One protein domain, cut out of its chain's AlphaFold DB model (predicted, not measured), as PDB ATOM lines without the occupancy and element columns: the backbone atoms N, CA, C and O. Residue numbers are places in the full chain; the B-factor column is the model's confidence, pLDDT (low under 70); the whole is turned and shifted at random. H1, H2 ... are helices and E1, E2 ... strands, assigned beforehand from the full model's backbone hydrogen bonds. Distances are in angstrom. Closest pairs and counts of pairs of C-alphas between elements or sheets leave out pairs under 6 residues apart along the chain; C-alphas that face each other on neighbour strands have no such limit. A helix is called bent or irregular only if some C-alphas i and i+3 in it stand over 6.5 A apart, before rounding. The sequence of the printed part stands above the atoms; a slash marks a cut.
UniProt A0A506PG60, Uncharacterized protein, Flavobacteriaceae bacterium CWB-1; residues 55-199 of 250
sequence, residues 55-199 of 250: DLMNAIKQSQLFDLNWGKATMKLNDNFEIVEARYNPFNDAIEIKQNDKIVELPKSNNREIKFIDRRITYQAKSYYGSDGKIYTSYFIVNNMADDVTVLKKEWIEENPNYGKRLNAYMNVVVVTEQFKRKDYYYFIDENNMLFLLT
ATOM      1  N   ASP A  55     -33.318  29.966  14.041       61.50
ATOM      2  CA  ASP A  55     -32.414  30.628  14.988       61.50
ATOM      3  C   ASP A  55     -31.312  29.679  15.458       61.50
ATOM      4  O   ASP A  55     -30.149  30.062  15.581       61.50
ATOM      5  N   LEU A  56     -31.666  28.407  15.617       62.72
ATOM      6  CA  LEU A  56     -30.750  27.341  15.995       62.72
ATOM      7  C   LEU A  56     -29.722  27.092  14.882       62.72
ATOM      8  O   LEU A  56     -28.513  27.122  15.114       62.72
ATOM      9  N   MET A  57     -30.197  26.962  13.641       62.69
ATOM     10  CA  MET A  57     -29.338  26.807  12.463       62.69
ATOM     11  C   MET A  57     -28.415  28.021  12.255       62.69
ATOM     12  O   MET A  57     -27.263  27.864  11.847       62.69
ATOM     13  N   ASN A  58     -28.889  29.230  12.563       64.50
ATOM     14  CA  ASN A  58     -28.075  30.442  12.504       64.50
ATOM     15  C   ASN A  58     -27.003  30.481  13.601       64.50
ATOM     16  O   ASN A  58     -25.847  30.758  13.281       64.50
ATOM     17  N   ALA A  59     -27.335  30.147  14.850       63.81
ATOM     18  CA  ALA A  59     -26.368  30.081  15.949       63.81
ATOM     19  C   ALA A  59     -25.235  29.077  15.662       63.81
ATOM     20  O   ALA A  59     -24.069  29.333  15.948       63.81
ATOM     21  N   ILE A  60     -25.567  27.959  15.019       61.34
ATOM     22  CA  ILE A  60     -24.619  26.920  14.603       61.34
ATOM     23  C   ILE A  60     -23.737  27.362  13.433       61.34
ATOM     24  O   ILE A  60     -22.531  27.134  13.444       61.34
ATOM     25  N   LYS A  61     -24.308  28.003  12.407       63.56
ATOM     26  CA  LYS A  61     -23.505  28.554  11.302       63.56
ATOM     27  C   LYS A  61     -22.533  29.619  11.805       63.56
ATOM     28  O   LYS A  61     -21.402  29.689  11.334       63.56
ATOM     29  N   GLN A  62     -22.969  30.426  12.770       60.19
ATOM     30  CA  GLN A  62     -22.142  31.454  13.400       60.19
ATOM     31  C   GLN A  62     -21.064  30.869  14.315       60.19
ATOM     32  O   GLN A  62     -20.001  31.472  14.434       60.19
ATOM     33  N   SER A  63     -21.294  29.701  14.926       60.03
ATOM     34  CA  SER A  63     -20.323  29.092  15.840       60.03
ATOM     35  C   SER A  63     -19.085  28.527  15.139       60.03
ATOM     36  O   SER A  63     -18.119  28.202  15.819       60.03
ATOM     37  N   GLN A  64     -19.096  28.394  13.802       64.12
ATOM     38  CA  GLN A  64     -18.022  27.776  13.001       64.12
ATOM     39  C   GLN A  64     -17.630  26.354  13.452       64.12
ATOM     40  O   GLN A  64     -16.653  25.795  12.961       64.12
ATOM     41  N   LEU A  65     -18.398  25.739  14.358       60.91
ATOM     42  CA  LEU A  65     -18.092  24.433  14.946       60.91
ATOM     43  C   LEU A  65     -18.174  23.296  13.920       60.91
ATOM     44  O   LEU A  65     -17.624  22.214  14.142       60.91
ATOM     45  N   PHE A  66     -18.873  23.534  12.808       67.50
ATOM     46  CA  PHE A  66     -19.186  22.524  11.809       67.50
ATOM     47  C   PHE A  66     -18.946  23.047  10.403       67.50
ATOM     48  O   PHE A  66     -19.376  24.141  10.032       67.50
ATOM     49  N   ASP A  67     -18.314  22.205   9.596       68.56
ATOM     50  CA  ASP A  67     -18.068  22.481   8.192       68.56
ATOM     51  C   ASP A  67     -19.285  22.088   7.340       68.56
ATOM     52  O   ASP A  67     -19.280  21.106   6.594       68.56
ATOM     53  N   LEU A  68     -20.349  22.888   7.467       79.75
ATOM     54  CA  LEU A  68     -21.580  22.790   6.669       79.75
ATOM     55  C   LEU A  68     -21.421  23.365   5.251       79.75
ATOM     56  O   LEU A  68     -22.423  23.609   4.563       79.75
ATOM     57  N   ASN A  69     -20.183  23.627   4.823       86.19
ATOM     58  CA  ASN A  69     -19.915  24.157   3.499       86.19
ATOM     59  C   ASN A  69     -20.154  23.080   2.445       86.19
ATOM     60  O   ASN A  69     -19.919  21.890   2.672       86.19
ATOM     61  N   TRP A  70     -20.584  23.515   1.270       91.69
ATOM     62  CA  TRP A  70     -20.634  22.670   0.087       91.69
ATOM     63  C   TRP A  70     -19.219  22.413  -0.430       91.69
ATOM     64  O   TRP A  70     -18.347  23.279  -0.342       91.69
ATOM     65  N   GLY A  71     -18.990  21.219  -0.959       93.62
ATOM     66  CA  GLY A  71     -17.731  20.836  -1.584       93.62
ATOM     67  C   GLY A  71     -17.955  19.801  -2.674       93.62
ATOM     68  O   GLY A  71     -19.034  19.213  -2.784       93.62
ATOM     69  N   LYS A  72     -16.930  19.568  -3.494       96.25
ATOM     70  CA  LYS A  72     -16.989  18.509  -4.500       96.25
ATOM     71  C   LYS A  72     -16.741  17.160  -3.841       96.25
ATOM     72  O   LYS A  72     -15.757  16.984  -3.118       96.25
ATOM     73  N   ALA A  73     -17.602  16.196  -4.130       96.12
ATOM     74  CA  ALA A  73     -17.450  14.826  -3.671       96.12
ATOM     75  C   ALA A  73     -17.578  13.834  -4.825       96.12
ATOM     76  O   ALA A  73     -18.327  14.074  -5.771       96.12
ATOM     77  N   THR A  74     -16.865  12.712  -4.734       96.50
ATOM     78  CA  THR A  74     -17.090  11.554  -5.599       96.50
ATOM     79  C   THR A  74     -17.905  10.498  -4.871       96.50
ATOM     80  O   THR A  74     -17.692  10.230  -3.684       96.50
ATOM     81  N   MET A  75     -18.845   9.886  -5.583       92.94
ATOM     82  CA  MET A  75     -19.599   8.735  -5.091       92.94
ATOM     83  C   MET A  75     -19.991   7.814  -6.239       92.94
ATOM     84  O   MET A  75     -20.027   8.222  -7.399       92.94
ATOM     85  N   LYS A  76     -20.290   6.560  -5.899       89.50
ATOM     86  CA  LYS A  76     -20.768   5.564  -6.855       89.50
ATOM     87  C   LYS A  76     -22.290   5.676  -7.010       89.50
ATOM     88  O   LYS A  76     -23.028   5.458  -6.046       89.50
ATOM     89  N   LEU A  77     -22.752   5.995  -8.216       82.12
ATOM     90  CA  LEU A  77     -24.158   6.053  -8.622       82.12
ATOM     91  C   LEU A  77     -24.340   5.156  -9.851       82.12
ATOM     92  O   LEU A  77     -23.657   5.333 -10.852       82.12
ATOM     93  N   ASN A  78     -25.231   4.160  -9.766       82.94
ATOM     94  CA  ASN A  78     -25.510   3.211 -10.859       82.94
ATOM     95  C   ASN A  78     -24.238   2.618 -11.493       82.94
ATOM     96  O   ASN A  78     -24.055   2.637 -12.705       82.94
ATOM     97  N   ASP A  79     -23.324   2.159 -10.640       83.75
ATOM     98  CA  ASP A  79     -22.007   1.630 -11.002       83.75
ATOM     99  C   ASP A  79     -20.971   2.594 -11.595       83.75
ATOM    100  O   ASP A  79     -19.807   2.214 -11.722       83.75
ATOM    101  N   ASN A  80     -21.324   3.862 -11.798       88.69
ATOM    102  CA  ASN A  80     -20.407   4.898 -12.258       88.69
ATOM    103  C   ASN A  80     -19.967   5.816 -11.117       88.69
ATOM    104  O   ASN A  80     -20.710   6.061 -10.166       88.69
ATOM    105  N   PHE A  81     -18.745   6.340 -11.210       92.00
ATOM    106  CA  PHE A  81     -18.297   7.408 -10.321       92.00
ATOM    107  C   PHE A  81     -18.765   8.751 -10.863       92.00
ATOM    108  O   PHE A  81     -18.406   9.134 -11.975       92.00
ATOM    109  N   GLU A  82     -19.524   9.475 -10.053       93.94
ATOM    110  CA  GLU A  82     -19.991  10.819 -10.373       93.94
ATOM    111  C   GLU A  82     -19.372  11.836  -9.417       93.94
ATOM    112  O   GLU A  82     -19.121  11.540  -8.244       93.94
ATOM    113  N   ILE A  83     -19.123  13.041  -9.934       95.31
ATOM    114  CA  ILE A  83     -18.742  14.203  -9.131       95.31
ATOM    115  C   ILE A  83     -20.013  14.994  -8.845       95.31
ATOM    116  O   ILE A  83     -20.692  15.428  -9.772       95.31
ATOM    117  N   VAL A  84     -20.294  15.223  -7.567       94.81
ATOM    118  CA  VAL A  84     -21.456  15.987  -7.107       94.81
ATOM    119  C   VAL A  84     -21.033  17.114  -6.168       94.81
ATOM    120  O   VAL A  84     -19.965  17.061  -5.554       94.81
ATOM    121  N   GLU A  85     -21.876  18.137  -6.039       95.50
ATOM    122  CA  GLU A  85     -21.767  19.135  -4.973       95.50
ATOM    123  C   GLU A  85     -22.515  18.597  -3.744       95.50
ATOM    124  O   GLU A  85     -23.725  18.374  -3.793       95.50
ATOM    125  N   ALA A  86     -21.787  18.334  -2.660       95.19
ATOM    126  CA  ALA A  86     -22.322  17.694  -1.463       95.19
ATOM    127  C   ALA A  86     -21.807  18.347  -0.175       95.19
ATOM    128  O   ALA A  86     -20.861  19.138  -0.194       95.19
ATOM    129  N   ARG A  87     -22.416  17.986   0.954       94.06
ATOM    130  CA  ARG A  87     -21.925  18.273   2.310       94.06
ATOM    131  C   ARG A  87     -22.364  17.192   3.291       94.06
ATOM    132  O   ARG A  87     -23.340  16.489   3.040       94.06
ATOM    133  N   TYR A  88     -21.662  17.082   4.413       91.81
ATOM    134  CA  TYR A  88     -22.117  16.291   5.552       91.81
ATOM    135  C   TYR A  88     -22.892  17.181   6.525       91.81
ATOM    136  O   TYR A  88     -22.433  18.261   6.898       91.81
ATOM    137  N   ASN A  89     -24.075  16.722   6.916       88.25
ATOM    138  CA  ASN A  89     -24.912  17.333   7.928       88.25
ATOM    139  C   ASN A  89     -24.849  16.482   9.217       88.25
ATOM    140  O   ASN A  89     -25.491  15.432   9.300       88.25
ATOM    141  N   PRO A  90     -24.094  16.916  10.241       83.62
ATOM    142  CA  PRO A  90     -23.954  16.187  11.503       83.62
ATOM    143  C   PRO A  90     -25.210  16.198  12.395       83.62
ATOM    144  O   PRO A  90     -25.232  15.481  13.391       83.62
ATOM    145  N   PHE A  91     -26.254  16.979  12.077       78.75
ATOM    146  CA  PHE A  91     -27.483  17.046  12.890       78.75
ATOM    147  C   PHE A  91     -28.396  15.841  12.692       78.75
ATOM    148  O   PHE A  91     -28.945  15.299  13.646       78.75
ATOM    149  N   ASN A  92     -28.571  15.438  11.440       84.94
ATOM    150  CA  ASN A  92     -29.358  14.276  11.033       84.94
ATOM    151  C   ASN A  92     -28.458  13.120  10.567       84.94
ATOM    152  O   ASN A  92     -28.965  12.081  10.135       84.94
ATOM    153  N   ASP A  93     -27.133  13.286  10.675       89.75
ATOM    154  CA  ASP A  93     -26.146  12.336  10.174       89.75
ATOM    155  C   ASP A  93     -26.439  12.020   8.696       89.75
ATOM    156  O   ASP A  93     -26.656  10.874   8.321       89.75
ATOM    157  N   ALA A  94     -26.551  13.041   7.846       92.25
ATOM    158  CA  ALA A  94     -26.901  12.881   6.435       92.25
ATOM    159  C   ALA A  94     -25.813  13.430   5.512       92.25
ATOM    160  O   ALA A  94     -25.155  14.422   5.809       92.25
ATOM    161  N   ILE A  95     -25.654  12.802   4.349       93.75
ATOM    162  CA  ILE A  95     -24.967  13.428   3.220       93.75
ATOM    163  C   ILE A  95     -26.035  14.124   2.389       93.75
ATOM    164  O   ILE A  95     -26.964  13.481   1.906       93.75
ATOM    165  N   GLU A  96     -25.902  15.432   2.230       94.44
ATOM    166  CA  GLU A  96     -26.789  16.248   1.411       94.44
ATOM    167  C   GLU A  96     -26.123  16.528   0.068       94.44
ATOM    168  O   GLU A  96     -24.934  16.846   0.016       94.44
ATOM    169  N   ILE A  97     -26.887  16.418  -1.014       94.44
ATOM    170  CA  ILE A  97     -26.439  16.651  -2.387       94.44
ATOM    171  C   ILE A  97     -27.257  17.794  -2.974       94.44
ATOM    172  O   ILE A  97     -28.474  17.865  -2.785       94.44
ATOM    173  N   LYS A  98     -26.593  18.680  -3.714       93.56
ATOM    174  CA  LYS A  98     -27.248  19.736  -4.477       93.56
ATOM    175  C   LYS A  98     -27.531  19.252  -5.898       93.56
ATOM    176  O   LYS A  98     -26.614  18.901  -6.637       93.56
ATOM    177  N   GLN A  99     -28.801  19.247  -6.287       89.31
ATOM    178  CA  GLN A  99     -29.259  18.822  -7.608       89.31
ATOM    179  C   GLN A  99     -30.339  19.781  -8.111       89.31
ATOM    180  O   GLN A  99     -31.393  19.896  -7.493       89.31
ATOM    181  N   ASN A 100     -30.102  20.449  -9.246       88.75
ATOM    182  CA  ASN A 100     -31.059  21.385  -9.863       88.75
ATOM    183  C   ASN A 100     -31.621  22.415  -8.857       88.75
ATOM    184  O   ASN A 100     -32.836  22.548  -8.716       88.75
ATOM    185  N   ASP A 101     -30.731  23.054  -8.090       87.44
ATOM    186  CA  ASP A 101     -31.048  24.006  -7.008       87.44
ATOM    187  C   ASP A 101     -31.883  23.450  -5.840       87.44
ATOM    188  O   ASP A 101     -32.315  24.196  -4.960       87.44
ATOM    189  N   LYS A 102     -32.064  22.128  -5.772       90.56
ATOM    190  CA  LYS A 102     -32.659  21.435  -4.627       90.56
ATOM    191  C   LYS A 102     -31.582  20.753  -3.798       90.56
ATOM    192  O   LYS A 102     -30.576  20.288  -4.325       90.56
ATOM    193  N   ILE A 103     -31.833  20.673  -2.498       91.94
ATOM    194  CA  ILE A 103     -31.036  19.881  -1.565       91.94
ATOM    195  C   ILE A 103     -31.780  18.570  -1.337       91.94
ATOM    196  O   ILE A 103     -32.953  18.587  -0.964       91.94
ATOM    197  N   VAL A 104     -31.105  17.452  -1.581       92.81
ATOM    198  CA  VAL A 104     -31.636  16.108  -1.336       92.81
ATOM    199  C   VAL A 104     -30.722  15.358  -0.378       92.81
ATOM    200  O   VAL A 104     -29.498  15.433  -0.488       92.81
ATOM    201  N   GLU A 105     -31.309  14.629   0.566       93.19
ATOM    202  CA  GLU A 105     -30.557  13.721   1.430       93.19
ATOM    203  C   GLU A 105     -30.275  12.413   0.689       93.19
ATOM    204  O   GLU A 105     -31.165  11.812   0.082       93.19
ATOM    205  N   LEU A 106     -29.028  11.959   0.751       91.50
ATOM    206  CA  LEU A 106     -28.606  10.695   0.172       91.50
ATOM    207  C   LEU A 106     -29.035   9.535   1.085       91.50
ATOM    208  O   LEU A 106     -28.556   9.459   2.226       91.50
ATOM    209  N   PRO A 107     -29.862   8.587   0.598       91.19
ATOM    210  CA  PRO A 107     -30.259   7.433   1.389       91.19
ATOM    211  C   PRO A 107     -29.046   6.634   1.870       91.19
ATOM    212  O   PRO A 107     -28.159   6.274   1.088       91.19
ATOM    213  N   LYS A 108     -29.021   6.329   3.170       90.50
ATOM    214  CA  LYS A 108     -27.973   5.500   3.771       90.50
ATOM    215  C   LYS A 108     -28.090   4.077   3.243       90.50
ATOM    216  O   LYS A 108     -29.122   3.432   3.389       90.50
ATOM    217  N   SER A 109     -27.006   3.571   2.675       89.25
ATOM    218  CA  SER A 109     -26.875   2.164   2.302       89.25
ATOM    219  C   SER A 109     -25.523   1.660   2.779       89.25
ATOM    220  O   SER A 109     -24.520   2.341   2.575       89.25
ATOM    221  N   ASN A 110     -25.493   0.494   3.423       86.88
ATOM    222  CA  ASN A 110     -24.270  -0.049   4.011       86.88
ATOM    223  C   ASN A 110     -23.127  -0.119   2.980       86.88
ATOM    224  O   ASN A 110     -23.352  -0.453   1.817       86.88
ATOM    225  N   ASN A 111     -21.913   0.209   3.417       85.50
ATOM    226  CA  ASN A 111     -20.692   0.324   2.614       85.50
ATOM    227  C   ASN A 111     -20.713   1.397   1.509       85.50
ATOM    228  O   ASN A 111     -19.804   1.426   0.678       85.50
ATOM    229  N   ARG A 112     -21.697   2.305   1.486       92.06
ATOM    230  CA  ARG A 112     -21.651   3.469   0.590       92.06
ATOM    231  C   ARG A 112     -20.508   4.388   0.990       92.06
ATOM    232  O   ARG A 112     -20.422   4.786   2.146       92.06
ATOM    233  N   GLU A 113     -19.690   4.760   0.017       94.25
ATOM    234  CA  GLU A 113     -18.525   5.623   0.188       94.25
ATOM    235  C   GLU A 113     -18.733   6.968  -0.521       94.25
ATOM    236  O   GLU A 113     -19.227   7.012  -1.653       94.25
ATOM    237  N   ILE A 114     -18.370   8.058   0.158       95.44
ATOM    238  CA  ILE A 114     -18.423   9.432  -0.342       95.44
ATOM    239  C   ILE A 114     -17.075  10.089  -0.047       95.44
ATOM    240  O   ILE A 114     -16.723  10.287   1.117       95.44
ATOM    241  N   LYS A 115     -16.319  10.449  -1.089       95.62
ATOM    242  CA  LYS A 115     -15.003  11.094  -0.941       95.62
ATOM    243  C   LYS A 115     -15.100  12.573  -1.244       95.62
ATOM    244  O   LYS A 115     -15.277  12.950  -2.398       95.62
ATOM    245  N   PHE A 116     -14.934  13.413  -0.234       94.50
ATOM    246  CA  PHE A 116     -14.824  14.855  -0.412       94.50
ATOM    247  C   PHE A 116     -13.430  15.200  -0.934       94.50
ATOM    248  O   PHE A 116     -12.434  15.042  -0.226       94.50
ATOM    249  N   ILE A 117     -13.371  15.677  -2.178       92.81
ATOM    250  CA  ILE A 117     -12.127  15.929  -2.916       92.81
ATOM    251  C   ILE A 117     -11.341  17.055  -2.240       92.81
ATOM    252  O   ILE A 117     -10.160  16.899  -1.935       92.81
ATOM    253  N   ASP A 118     -12.025  18.161  -1.949       87.56
ATOM    254  CA  ASP A 118     -11.400  19.396  -1.464       87.56
ATOM    255  C   ASP A 118     -10.821  19.239  -0.047       87.56
ATOM    256  O   ASP A 118      -9.834  19.882   0.303       87.56
ATOM    257  N   ARG A 119     -11.409  18.348   0.761       86.19
ATOM    258  CA  ARG A 119     -11.049  18.139   2.176       86.19
ATOM    259  C   ARG A 119     -10.239  16.873   2.421       86.19
ATOM    260  O   ARG A 119      -9.725  16.695   3.518       86.19
ATOM    261  N   ARG A 120     -10.132  15.989   1.422       90.06
ATOM    262  CA  ARG A 120      -9.505  14.660   1.542       90.06
ATOM    263  C   ARG A 120     -10.120  13.810   2.664       90.06
ATOM    264  O   ARG A 120      -9.424  13.043   3.320       90.06
ATOM    265  N   ILE A 121     -11.432  13.943   2.869       90.81
ATOM    266  CA  ILE A 121     -12.199  13.176   3.858       90.81
ATOM    267  C   ILE A 121     -13.049  12.145   3.120       90.81
ATOM    268  O   ILE A 121     -13.704  12.468   2.129       90.81
ATOM    269  N   THR A 122     -13.062  10.912   3.620       93.44
ATOM    270  CA  THR A 122     -13.946   9.854   3.122       93.44
ATOM    271  C   THR A 122     -14.974   9.517   4.187       93.44
ATOM    272  O   THR A 122     -14.610   9.074   5.274       93.44
ATOM    273  N   TYR A 123     -16.250   9.703   3.859       94.62
ATOM    274  CA  TYR A 123     -17.355   9.185   4.654       94.62
ATOM    275  C   TYR A 123     -17.766   7.814   4.127       94.62
ATOM    276  O   TYR A 123     -17.908   7.619   2.918       94.62
ATOM    277  N   GLN A 124     -18.013   6.878   5.034       93.81
ATOM    278  CA  GLN A 124     -18.546   5.562   4.729       93.81
ATOM    279  C   GLN A 124     -19.773   5.282   5.591       93.81
ATOM    280  O   GLN A 124     -19.738   5.419   6.813       93.81
ATOM    281  N   ALA A 125     -20.867   4.878   4.953       93.25
ATOM    282  CA  ALA A 125     -22.039   4.392   5.661       93.25
ATOM    283  C   ALA A 125     -21.764   2.983   6.198       93.25
ATOM    284  O   ALA A 125     -21.458   2.075   5.421       93.25
ATOM    285  N   LYS A 126     -21.900   2.786   7.508       90.06
ATOM    286  CA  LYS A 126     -21.752   1.476   8.154       90.06
ATOM    287  C   LYS A 126     -22.930   1.184   9.064       90.06
ATOM    288  O   LYS A 126     -23.432   2.076   9.756       90.06
ATOM    289  N   SER A 127     -23.364  -0.070   9.046       87.38
ATOM    290  CA  SER A 127     -24.369  -0.565   9.978       87.38
ATOM    291  C   SER A 127     -23.728  -1.007  11.298       87.38
ATOM    292  O   SER A 127     -22.641  -1.576  11.291       87.38
ATOM    293  N   TYR A 128     -24.388  -0.740  12.425       78.88
ATOM    294  CA  TYR A 128     -23.922  -1.108  13.765       78.88
ATOM    295  C   TYR A 128     -25.086  -1.464  14.686       78.88
ATOM    296  O   TYR A 128     -26.205  -0.988  14.486       78.88
ATOM    297  N   TYR A 129     -24.819  -2.274  15.710       71.88
ATOM    298  CA  TYR A 129     -25.786  -2.547  16.769       71.88
ATOM    299  C   TYR A 129     -25.804  -1.398  17.774       71.88
ATOM    300  O   TYR A 129     -24.772  -1.025  18.336       71.88
ATOM    301  N   GLY A 130     -26.983  -0.829  18.006       67.06
ATOM    302  CA  GLY A 130     -27.216   0.046  19.142       67.06
ATOM    303  C   GLY A 130     -27.280  -0.755  20.439       67.06
ATOM    304  O   GLY A 130     -27.438  -1.976  20.445       67.06
ATOM    305  N   SER A 131     -27.191  -0.055  21.564       63.28
ATOM    306  CA  SER A 131     -27.333  -0.666  22.893       63.28
ATOM    307  C   SER A 131     -28.729  -1.235  23.164       63.28
ATOM    308  O   SER A 131     -28.886  -2.052  24.065       63.28
ATOM    309  N   ASP A 132     -29.732  -0.830  22.383       74.62
ATOM    310  CA  ASP A 132     -31.082  -1.391  22.411       74.62
ATOM    311  C   ASP A 132     -31.203  -2.688  21.584       74.62
ATOM    312  O   ASP A 132     -32.296  -3.236  21.438       74.62
ATOM    313  N   GLY A 133     -30.091  -3.172  21.021       68.88
ATOM    314  CA  GLY A 133     -30.021  -4.375  20.196       68.88
ATOM    315  C   GLY A 133     -30.502  -4.185  18.756       68.88
ATOM    316  O   GLY A 133     -30.470  -5.145  17.984       68.88
ATOM    317  N   LYS A 134     -30.934  -2.980  18.352       79.50
ATOM    318  CA  LYS A 134     -31.352  -2.707  16.969       79.50
ATOM    319  C   LYS A 134     -30.164  -2.358  16.082       79.50
ATOM    320  O   LYS A 134     -29.131  -1.886  16.548       79.50
ATOM    321  N   ILE A 135     -30.329  -2.565  14.777       79.94
ATOM    322  CA  ILE A 135     -29.327  -2.192  13.776       79.94
ATOM    323  C   ILE A 135     -29.601  -0.765  13.298       79.94
ATOM    324  O   ILE A 135     -30.682  -0.457  12.795       79.94
ATOM    325  N   TYR A 136     -28.587   0.083  13.399       85.31
ATOM    326  CA  TYR A 136     -28.563   1.444  12.876       85.31
ATOM    327  C   TYR A 136     -27.595   1.533  11.711       85.31
ATOM    328  O   TYR A 136     -26.697   0.710  11.587       85.31
ATOM    329  N   THR A 137     -27.753   2.541  10.855       89.56
ATOM    330  CA  THR A 137     -26.758   2.883   9.830       89.56
ATOM    331  C   THR A 137     -26.418   4.358   9.952       89.56
ATOM    332  O   THR A 137     -27.315   5.190  10.081       89.56
ATOM    333  N   SER A 138     -25.126   4.672   9.928       91.69
ATOM    334  CA  SER A 138     -24.607   6.028  10.120       91.69
ATOM    335  C   SER A 138     -23.399   6.279   9.227       91.69
ATOM    336  O   SER A 138     -22.797   5.315   8.745       91.69
ATOM    337  N   TYR A 139     -23.072   7.546   8.967       93.69
ATOM    338  CA  TYR A 139     -21.861   7.910   8.244       93.69
ATOM    339  C   TYR A 139     -20.689   8.058   9.213       93.69
ATOM    340  O   TYR A 139     -20.769   8.729  10.239       93.69
ATOM    341  N   PHE A 140     -19.571   7.441   8.852       93.69
ATOM    342  CA  PHE A 140     -18.327   7.510   9.598       93.69
ATOM    343  C   PHE A 140     -17.227   8.059   8.704       93.69
ATOM    344  O   PHE A 140     -17.120   7.670   7.545       93.69
ATOM    345  N   ILE A 141     -16.383   8.921   9.251       92.75
ATOM    346  CA  ILE A 141     -15.114   9.285   8.638       92.75
ATOM    347  C   ILE A 141     -14.185   8.081   8.765       92.75
ATOM    348  O   ILE A 141     -13.890   7.620   9.872       92.75
ATOM    349  N   VAL A 142     -13.739   7.569   7.625       88.69
ATOM    350  CA  VAL A 142     -12.782   6.466   7.572       88.69
ATOM    351  C   VAL A 142     -11.397   7.031   7.833       88.69
ATOM    352  O   VAL A 142     -10.881   7.813   7.031       88.69
ATOM    353  N   ASN A 143     -10.801   6.639   8.955       77.69
ATOM    354  CA  ASN A 143      -9.443   7.010   9.293       77.69
ATOM    355  C   ASN A 143      -8.510   5.811   9.063       77.69
ATOM    356  O   ASN A 143      -8.408   4.912   9.893       77.69
ATOM    357  N   ASN A 144      -7.818   5.813   7.922       64.19
ATOM    358  CA  ASN A 144      -6.831   4.789   7.564       64.19
ATOM    359  C   ASN A 144      -5.431   5.104   8.130       64.19
ATOM    360  O   ASN A 144      -4.430   4.778   7.503       64.19
ATOM    361  N   MET A 145      -5.329   5.777   9.283       56.62
ATOM    362  CA  MET A 145      -4.032   6.112   9.895       56.62
ATOM    363  C   MET A 145      -3.287   4.904  10.499       56.62
ATOM    364  O   MET A 145      -2.152   5.055  10.946       56.62
ATOM    365  N   ALA A 146      -3.881   3.708  10.504       58.44
ATOM    366  CA  ALA A 146      -3.228   2.476  10.934       58.44
ATOM    367  C   ALA A 146      -3.364   1.395   9.851       58.44
ATOM    368  O   ALA A 146      -4.479   1.016   9.496       58.44
ATOM    369  N   ASP A 147      -2.231   0.899   9.344       66.00
ATOM    370  CA  ASP A 147      -2.175  -0.113   8.274       66.00
ATOM    371  C   ASP A 147      -2.864  -1.441   8.658       66.00
ATOM    372  O   ASP A 147      -3.243  -2.224   7.792       66.00
ATOM    373  N   ASP A 148      -3.037  -1.690   9.959       76.94
ATOM    374  CA  ASP A 148      -3.519  -2.936  10.556       76.94
ATOM    375  C   ASP A 148      -4.909  -2.838  11.209       76.94
ATOM    376  O   ASP A 148      -5.524  -3.864  11.505       76.94
ATOM    377  N   VAL A 149      -5.427  -1.624  11.434       82.38
ATOM    378  CA  VAL A 149      -6.701  -1.405  12.130       82.38
ATOM    379  C   VAL A 149      -7.501  -0.273  11.497       82.38
ATOM    380  O   VAL A 149      -7.063   0.873  11.440       82.38
ATOM    381  N   THR A 150      -8.741  -0.565  11.103       84.69
ATOM    382  CA  THR A 150      -9.688   0.468  10.675       84.69
ATOM    383  C   THR A 150     -10.355   1.110  11.888       84.69
ATOM    384  O   THR A 150     -11.183   0.487  12.558       84.69
ATOM    385  N   VAL A 151     -10.026   2.380  12.140       88.94
ATOM    386  CA  VAL A 151     -10.740   3.219  13.106       88.94
ATOM    387  C   VAL A 151     -11.704   4.130  12.355       88.94
ATOM    388  O   VAL A 151     -11.346   4.822  11.403       88.94
ATOM    389  N   LEU A 152     -12.956   4.123  12.792       91.31
ATOM    390  CA  LEU A 152     -14.012   4.955  12.244       91.31
ATOM    391  C   LEU A 152     -14.324   6.094  13.207       91.31
ATOM    392  O   LEU A 152     -14.605   5.864  14.380       91.31
ATOM    393  N   LYS A 153     -14.331   7.324  12.704       91.69
ATOM    394  CA  LYS A 153     -14.693   8.513  13.476       91.69
ATOM    395  C   LYS A 153     -16.122   8.934  13.149       91.69
ATOM    396  O   LYS A 153     -16.479   9.092  11.987       91.69
ATOM    397  N   LYS A 154     -16.942   9.156  14.169       89.69
ATOM    398  CA  LYS A 154     -18.290   9.713  14.052       89.69
ATOM    399  C   LYS A 154     -18.330  11.074  14.722       89.69
ATOM    400  O   LYS A 154     -18.077  11.186  15.919       89.69
ATOM    401  N   GLU A 155     -18.671  12.090  13.948       87.19
ATOM    402  CA  GLU A 155     -18.881  13.447  14.446       87.19
ATOM    403  C   GLU A 155     -20.331  13.588  14.914       87.19
ATOM    404  O   GLU A 155     -21.261  13.181  14.212       87.19
ATOM    405  N   TRP A 156     -20.523  14.157  16.101       83.50
ATOM    406  CA  TRP A 156     -21.827  14.340  16.726       83.50
ATOM    407  C   TRP A 156     -21.985  15.738  17.312       83.50
ATOM    408  O   TRP A 156     -21.010  16.381  17.714       83.50
ATOM    409  N   ILE A 157     -23.237  16.178  17.406       81.31
ATOM    410  CA  ILE A 157     -23.618  17.437  18.040       81.31
ATOM    411  C   ILE A 157     -24.417  17.126  19.288       81.31
ATOM    412  O   ILE A 157     -25.460  16.479  19.232       81.31
ATOM    413  N   GLU A 158     -23.928  17.607  20.422       80.94
ATOM    414  CA  GLU A 158     -24.651  17.527  21.682       80.94
ATOM    415  C   GLU A 158     -24.903  18.929  22.233       80.94
ATOM    416  O   GLU A 158     -24.100  19.852  22.053       80.94
ATOM    417  N   GLU A 159     -26.042  19.091  22.900       78.31
ATOM    418  CA  GLU A 159     -26.316  20.297  23.667       78.31
ATOM    419  C   GLU A 159     -25.242  20.472  24.739       78.31
ATOM    420  O   GLU A 159     -24.807  19.521  25.400       78.31
ATOM    421  N   ASN A 160     -24.792  21.708  24.911       80.44
ATOM    422  CA  ASN A 160     -23.864  22.038  25.967       80.44
ATOM    423  C   ASN A 160     -24.641  22.134  27.288       80.44
ATOM    424  O   ASN A 160     -25.403  23.086  27.480       80.44
ATOM    425  N   PRO A 161     -24.418  21.224  28.255       78.81
ATOM    426  CA  PRO A 161     -25.153  21.234  29.518       78.81
ATOM    427  C   PRO A 161     -24.844  22.468  30.377       78.81
ATOM    428  O   PRO A 161     -25.481  22.672  31.413       78.81
ATOM    429  N   ASN A 162     -23.841  23.265  30.002       81.12
ATOM    430  CA  ASN A 162     -23.468  24.494  30.686       81.12
ATOM    431  C   ASN A 162     -23.946  25.758  29.975       81.12
ATOM    432  O   ASN A 162     -23.686  26.837  30.496       81.12
ATOM    433  N   TYR A 163     -24.649  25.653  28.845       79.50
ATOM    434  CA  TYR A 163     -25.185  26.817  28.148       79.50
ATOM    435  C   TYR A 163     -26.005  27.715  29.086       79.50
ATOM    436  O   TYR A 163     -26.823  27.239  29.876       79.50
ATOM    437  N   GLY A 164     -25.730  29.020  29.050       76.19
ATOM    438  CA  GLY A 164     -26.353  30.015  29.922       76.19
ATOM    439  C   GLY A 164     -25.893  29.973  31.386       76.19
ATOM    440  O   GLY A 164     -26.240  30.870  32.157       76.19
ATOM    441  N   LYS A 165     -25.082  28.984  31.795       80.19
ATOM    442  CA  LYS A 165     -24.520  28.933  33.148       80.19
ATOM    443  C   LYS A 165     -23.362  29.916  33.285       80.19
ATOM    444  O   LYS A 165     -22.547  30.109  32.384       80.19
ATOM    445  N   ARG A 166     -23.290  30.507  34.475       73.75
ATOM    446  CA  ARG A 166     -22.189  31.348  34.940       73.75
ATOM    447  C   ARG A 166     -21.135  30.459  35.586       73.75
ATOM    448  O   ARG A 166     -21.381  29.896  36.649       73.75
ATOM    449  N   LEU A 167     -19.981  30.325  34.944       72.38
ATOM    450  CA  LEU A 167     -18.830  29.645  35.521       72.38
ATOM    451  C   LEU A 167     -17.982  30.678  36.267       72.38
ATOM    452  O   LEU A 167     -17.561  31.683  35.693       72.38
ATOM    453  N   ASN A 168     -17.746  30.431  37.556       65.19
ATOM    454  CA  ASN A 168     -16.784  31.203  38.334       65.19
ATOM    455  C   ASN A 168     -15.376  30.769  37.920       65.19
ATOM    456  O   ASN A 168     -14.829  29.814  38.469       65.19
ATOM    457  N   ALA A 169     -14.776  31.473  36.962       57.53
ATOM    458  CA  ALA A 169     -13.326  31.544  36.928       57.53
ATOM    459  C   ALA A 169     -12.915  32.467  38.080       57.53
ATOM    460  O   ALA A 169     -13.579  33.472  38.313       57.53
ATOM    461  N   TYR A 170     -11.853  32.117  38.805       57.56
ATOM    462  CA  TYR A 170     -11.406  32.688  40.088       57.56
ATOM    463  C   TYR A 170     -11.414  34.231  40.220       57.56
ATOM    464  O   TYR A 170     -11.289  34.735  41.331       57.56
ATOM    465  N   MET A 171     -11.577  34.988  39.127       53.44
ATOM    466  CA  MET A 171     -11.732  36.445  39.120       53.44
ATOM    467  C   MET A 171     -12.729  37.006  38.082       53.44
ATOM    468  O   MET A 171     -12.897  38.217  38.030       53.44
ATOM    469  N   ASN A 172     -13.397  36.182  37.263       58.81
ATOM    470  CA  ASN A 172     -14.338  36.644  36.233       58.81
ATOM    471  C   ASN A 172     -15.484  35.642  36.046       58.81
ATOM    472  O   ASN A 172     -15.258  34.445  35.855       58.81
ATOM    473  N   VAL A 173     -16.723  36.137  36.053       66.19
ATOM    474  CA  VAL A 173     -17.896  35.333  35.702       66.19
ATOM    475  C   VAL A 173     -17.956  35.213  34.184       66.19
ATOM    476  O   VAL A 173     -18.253  36.189  33.499       66.19
ATOM    477  N   VAL A 174     -17.700  34.014  33.660       70.06
ATOM    478  CA  VAL A 174     -17.881  33.721  32.233       70.06
ATOM    479  C   VAL A 174     -19.239  33.054  32.054       70.06
ATOM    480  O   VAL A 174     -19.533  32.040  32.690       70.06
ATOM    481  N   VAL A 175     -20.088  33.636  31.209       71.69
ATOM    482  CA  VAL A 175     -21.318  32.980  30.752       71.69
ATOM    483  C   VAL A 175     -20.945  32.086  29.580       71.69
ATOM    484  O   VAL A 175     -20.371  32.565  28.606       71.69
ATOM    485  N   VAL A 176     -21.264  30.795  29.666       72.69
ATOM    486  CA  VAL A 176     -21.095  29.885  28.529       72.69
ATOM    487  C   VAL A 176     -22.164  30.212  27.492       72.69
ATOM    488  O   VAL A 176     -23.355  30.014  27.730       72.69
ATOM    489  N   THR A 177     -21.738  30.731  26.348       75.56
ATOM    490  CA  THR A 177     -22.616  31.141  25.243       75.56
ATOM    491  C   THR A 177     -22.757  30.073  24.163       75.56
ATOM    492  O   THR A 177     -23.634  30.169  23.311       75.56
ATOM    493  N   GLU A 178     -21.929  29.031  24.197       75.19
ATOM    494  CA  GLU A 178     -21.990  27.918  23.252       75.19
ATOM    495  C   GLU A 178     -23.142  26.983  23.620       75.19
ATOM    496  O   GLU A 178     -23.044  26.225  24.583       75.19
ATOM    497  N   GLN A 179     -24.238  27.040  22.861       76.19
ATOM    498  CA  GLN A 179     -25.399  26.167  23.069       76.19
ATOM    499  C   GLN A 179     -25.128  24.714  22.666       76.19
ATOM    500  O   GLN A 179     -25.692  23.793  23.251       76.19
ATOM    501  N   PHE A 180     -24.240  24.504  21.698       80.00
ATOM    502  CA  PHE A 180     -23.887  23.190  21.176       80.00
ATOM    503  C   PHE A 180     -22.387  22.992  21.243       80.00
ATOM    504  O   PHE A 180     -21.624  23.942  21.078       80.00
ATOM    505  N   LYS A 181     -21.973  21.743  21.430       80.88
ATOM    506  CA  LYS A 181     -20.582  21.333  21.284       80.88
ATOM    507  C   LYS A 181     -20.478  20.173  20.313       80.88
ATOM    508  O   LYS A 181     -21.359  19.314  20.221       80.88
ATOM    509  N   ARG A 182     -19.364  20.163  19.593       83.00
ATOM    510  CA  ARG A 182     -18.956  19.029  18.781       83.00
ATOM    511  C   ARG A 182     -18.369  17.953  19.686       83.00
ATOM    512  O   ARG A 182     -17.576  18.254  20.577       83.00
ATOM    513  N   LYS A 183     -18.722  16.704  19.415       84.62
ATOM    514  CA  LYS A 183     -18.106  15.539  20.035       84.62
ATOM    515  C   LYS A 183     -17.757  14.515  18.978       84.62
ATOM    516  O   LYS A 183     -18.568  14.214  18.109       84.62
ATOM    517  N   ASP A 184     -16.557  13.975  19.089       88.12
ATOM    518  CA  ASP A 184     -16.084  12.919  18.216       88.12
ATOM    519  C   ASP A 184     -16.136  11.591  18.979       88.12
ATOM    520  O   ASP A 184     -15.697  11.498  20.127       88.12
ATOM    521  N   TYR A 185     -16.698  10.570  18.344       88.81
ATOM    522  CA  TYR A 185     -16.713   9.199  18.837       88.81
ATOM    523  C   TYR A 185     -15.895   8.329  17.895       88.81
ATOM    524  O   TYR A 185     -16.028   8.443  16.677       88.81
ATOM    525  N   TYR A 186     -15.090   7.433  18.449       90.94
ATOM    526  CA  TYR A 186     -14.244   6.543  17.667       90.94
ATOM    527  C   TYR A 186     -14.733   5.116  17.815       90.94
ATOM    528  O   TYR A 186     -15.130   4.696  18.899       90.94
ATOM    529  N   TYR A 187     -14.717   4.380  16.715       90.00
ATOM    530  CA  TYR A 187     -15.184   3.011  16.650       90.00
ATOM    531  C   TYR A 187     -14.131   2.137  15.997       90.00
ATOM    532  O   TYR A 187     -13.379   2.580  15.132       90.00
ATOM    533  N   PHE A 188     -14.124   0.880  16.400       87.50
ATOM    534  CA  PHE A 188     -13.293  -0.170  15.844       87.50
ATOM    535  C   PHE A 188     -14.189  -1.249  15.229       87.50
ATOM    536  O   PHE A 188     -15.271  -1.521  15.754       87.50
ATOM    537  N   ILE A 189     -13.751  -1.825  14.109       82.94
ATOM    538  CA  ILE A 189     -14.437  -2.931  13.433       82.94
ATOM    539  C   ILE A 189     -13.775  -4.242  13.857       82.94
ATOM    540  O   ILE A 189     -12.575  -4.407  13.646       82.94
ATOM    541  N   ASP A 190     -14.547  -5.169  14.423       76.81
ATOM    542  CA  ASP A 190     -14.053  -6.510  14.747       76.81
ATOM    543  C   ASP A 190     -14.033  -7.457  13.528       76.81
ATOM    544  O   ASP A 190     -14.432  -7.112  12.414       76.81
ATOM    545  N   GLU A 191     -13.588  -8.693  13.745       75.62
ATOM    546  CA  GLU A 191     -13.564  -9.751  12.725       75.62
ATOM    547  C   GLU A 191     -14.951 -10.129  12.165       75.62
ATOM    548  O   GLU A 191     -15.053 -10.573  11.022       75.62
ATOM    549  N   ASN A 192     -16.029  -9.886  12.919       74.69
ATOM    550  CA  ASN A 192     -17.413 -10.126  12.501       74.69
ATOM    551  C   ASN A 192     -18.042  -8.902  11.814       74.69
ATOM    552  O   ASN A 192     -19.248  -8.884  11.551       74.69
ATOM    553  N   ASN A 193     -17.240  -7.874  11.516       72.69
ATOM    554  CA  ASN A 193     -17.674  -6.609  10.934       72.69
ATOM    555  C   ASN A 193     -18.712  -5.864  11.811       72.69
ATOM    556  O   ASN A 193     -19.555  -5.118  11.305       72.69
ATOM    557  N   MET A 194     -18.638  -6.054  13.132       77.31
ATOM    558  CA  MET A 194     -19.375  -5.289  14.135       77.31
ATOM    559  C   MET A 194     -18.572  -4.065  14.575       77.31
ATOM    560  O   MET A 194     -17.353  -4.111  14.733       77.31
ATOM    561  N   LEU A 195     -19.280  -2.956  14.797       84.69
ATOM    562  CA  LEU A 195     -18.694  -1.708  15.273       84.69
ATOM    563  C   LEU A 195     -18.760  -1.614  16.793       84.69
ATOM    564  O   LEU A 195     -19.844  -1.622  17.376       84.69
ATOM    565  N   PHE A 196     -17.601  -1.424  17.412       83.81
ATOM    566  CA  PHE A 196     -17.467  -1.220  18.847       83.81
ATOM    567  C   PHE A 196     -16.975   0.183  19.154       83.81
ATOM    568  O   PHE A 196     -16.016   0.655  18.547       83.81
ATOM    569  N   LEU A 197     -17.601   0.834  20.131       87.75
ATOM    570  CA  LEU A 197     -17.153   2.132  20.616       87.75
ATOM    571  C   LEU A 197     -15.801   1.984  21.328       87.75
ATOM    572  O   LEU A 197     -15.668   1.222  22.287       87.75
ATOM    573  N   LEU A 198     -14.815   2.765  20.901       90.50
ATOM    574  CA  LEU A 198     -13.554   2.937  21.607       90.50
ATOM    575  C   LEU A 198     -13.775   3.927  22.751       90.50
ATOM    576  O   LEU A 198     -14.146   5.083  22.545       90.50
ATOM    577  N   THR A 199     -13.586   3.456  23.979       92.00
ATOM    578  CA  THR A 199     -13.830   4.228  25.198       92.00
ATOM    579  C   THR A 199     -12.893   3.783  26.311       92.00
ATOM    580  O   THR A 199     -12.415   2.649  26.320       92.00
TER     581      THR A 199
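Overview. This is residues 55 to 199 of the 250 residues of an uncharacterized protein of Flavobacteriaceae bacterium CWB-1 (UniProt A0A506PG60). A long, strongly twisted antiparallel sheet of ten strands folds back at E2, so that the hairpin of E3 and E4 is partly face to face with the rest. The long strands E8 and E11 run side by side towards a small hairpin arm, E9 and E10, which makes the length, while H1 only grazes the large sheet. The printed part has 145 residues, with one named helix and then twelve named strands; the class is mostly strand. The large sheet's order is E4, E3, E2, E1, E5, E6, E7, E8, E11, E12. The whole is only just loose, close to compact, with a radius of gyration of the C-alphas of 17.9 A and spans of 61 by 42 by 30 A.

Along the chain. Find C-alpha 71 at (-17.731, 20.836, -1.584), where E1, residues 71 to 77, begins; E2, residues 80 to 89, follows over 24.1 A and bends by 73 degrees at residue 85. Next come E3, 94 to 99, E4, 102 to 105, and E5, 113 to 116. E6, 121 to 129, runs 24.5 A; E7, 135 to 143, runs 22.4 A and bends by 61 degrees at residue 139. E8, 151 to 159, runs 25.4 A, and E11, 180 to 189, runs 28.8 A from C-alpha 180 at (-23.887, 23.190, 21.176). E12 is 195 to 198. Between E8 and E11 look for E9, 166 to 169, and E10, 172 to 175. H1, residues 55 to 63, is 12.2 A long.

Arrangement. Start at the folded sheet, one sheet bent back on itself: E4 and E3 face E1, E5, E6, E7, E8, E11 and E12, with E2 as the hinge. E1 to E4 and E5 to E8 are meanders, each strand the antiparallel neighbour of the one before. E2 has N 84 and O 73 of E1 2.9 A apart, within hydrogen-bond range, and N 87 and O 96 of E3 2.9 A apart. E7 is staggered, pairing with E6 over residues 135 to 141 and with E8 over 141 to 143, where N 141 and O 153 are 2.7 A apart. E8 and E11 stand antiparallel at 155 degrees, with N 154 and O 185 2.8 A apart. The closest C-alphas of E6 and E12, Tyr 128 and Leu 195, are 5.5 A apart. E9 and E10 are a hairpin, with N 167 and O 174 2.9 A apart; both are apart from H1. In H1 every O i to N i+4 pair is within hydrogen-bond range.

Size, cuts and confidence. The C-alphas farthest apart, Asp 79 and Met 171, are 61.9 A apart. The printed part has no cut and no long link. Its mean pLDDT is 82.2; look for values under 70 at residues 55 to 67, 130 to 131, 133, 144 to 147 and 168 to 173.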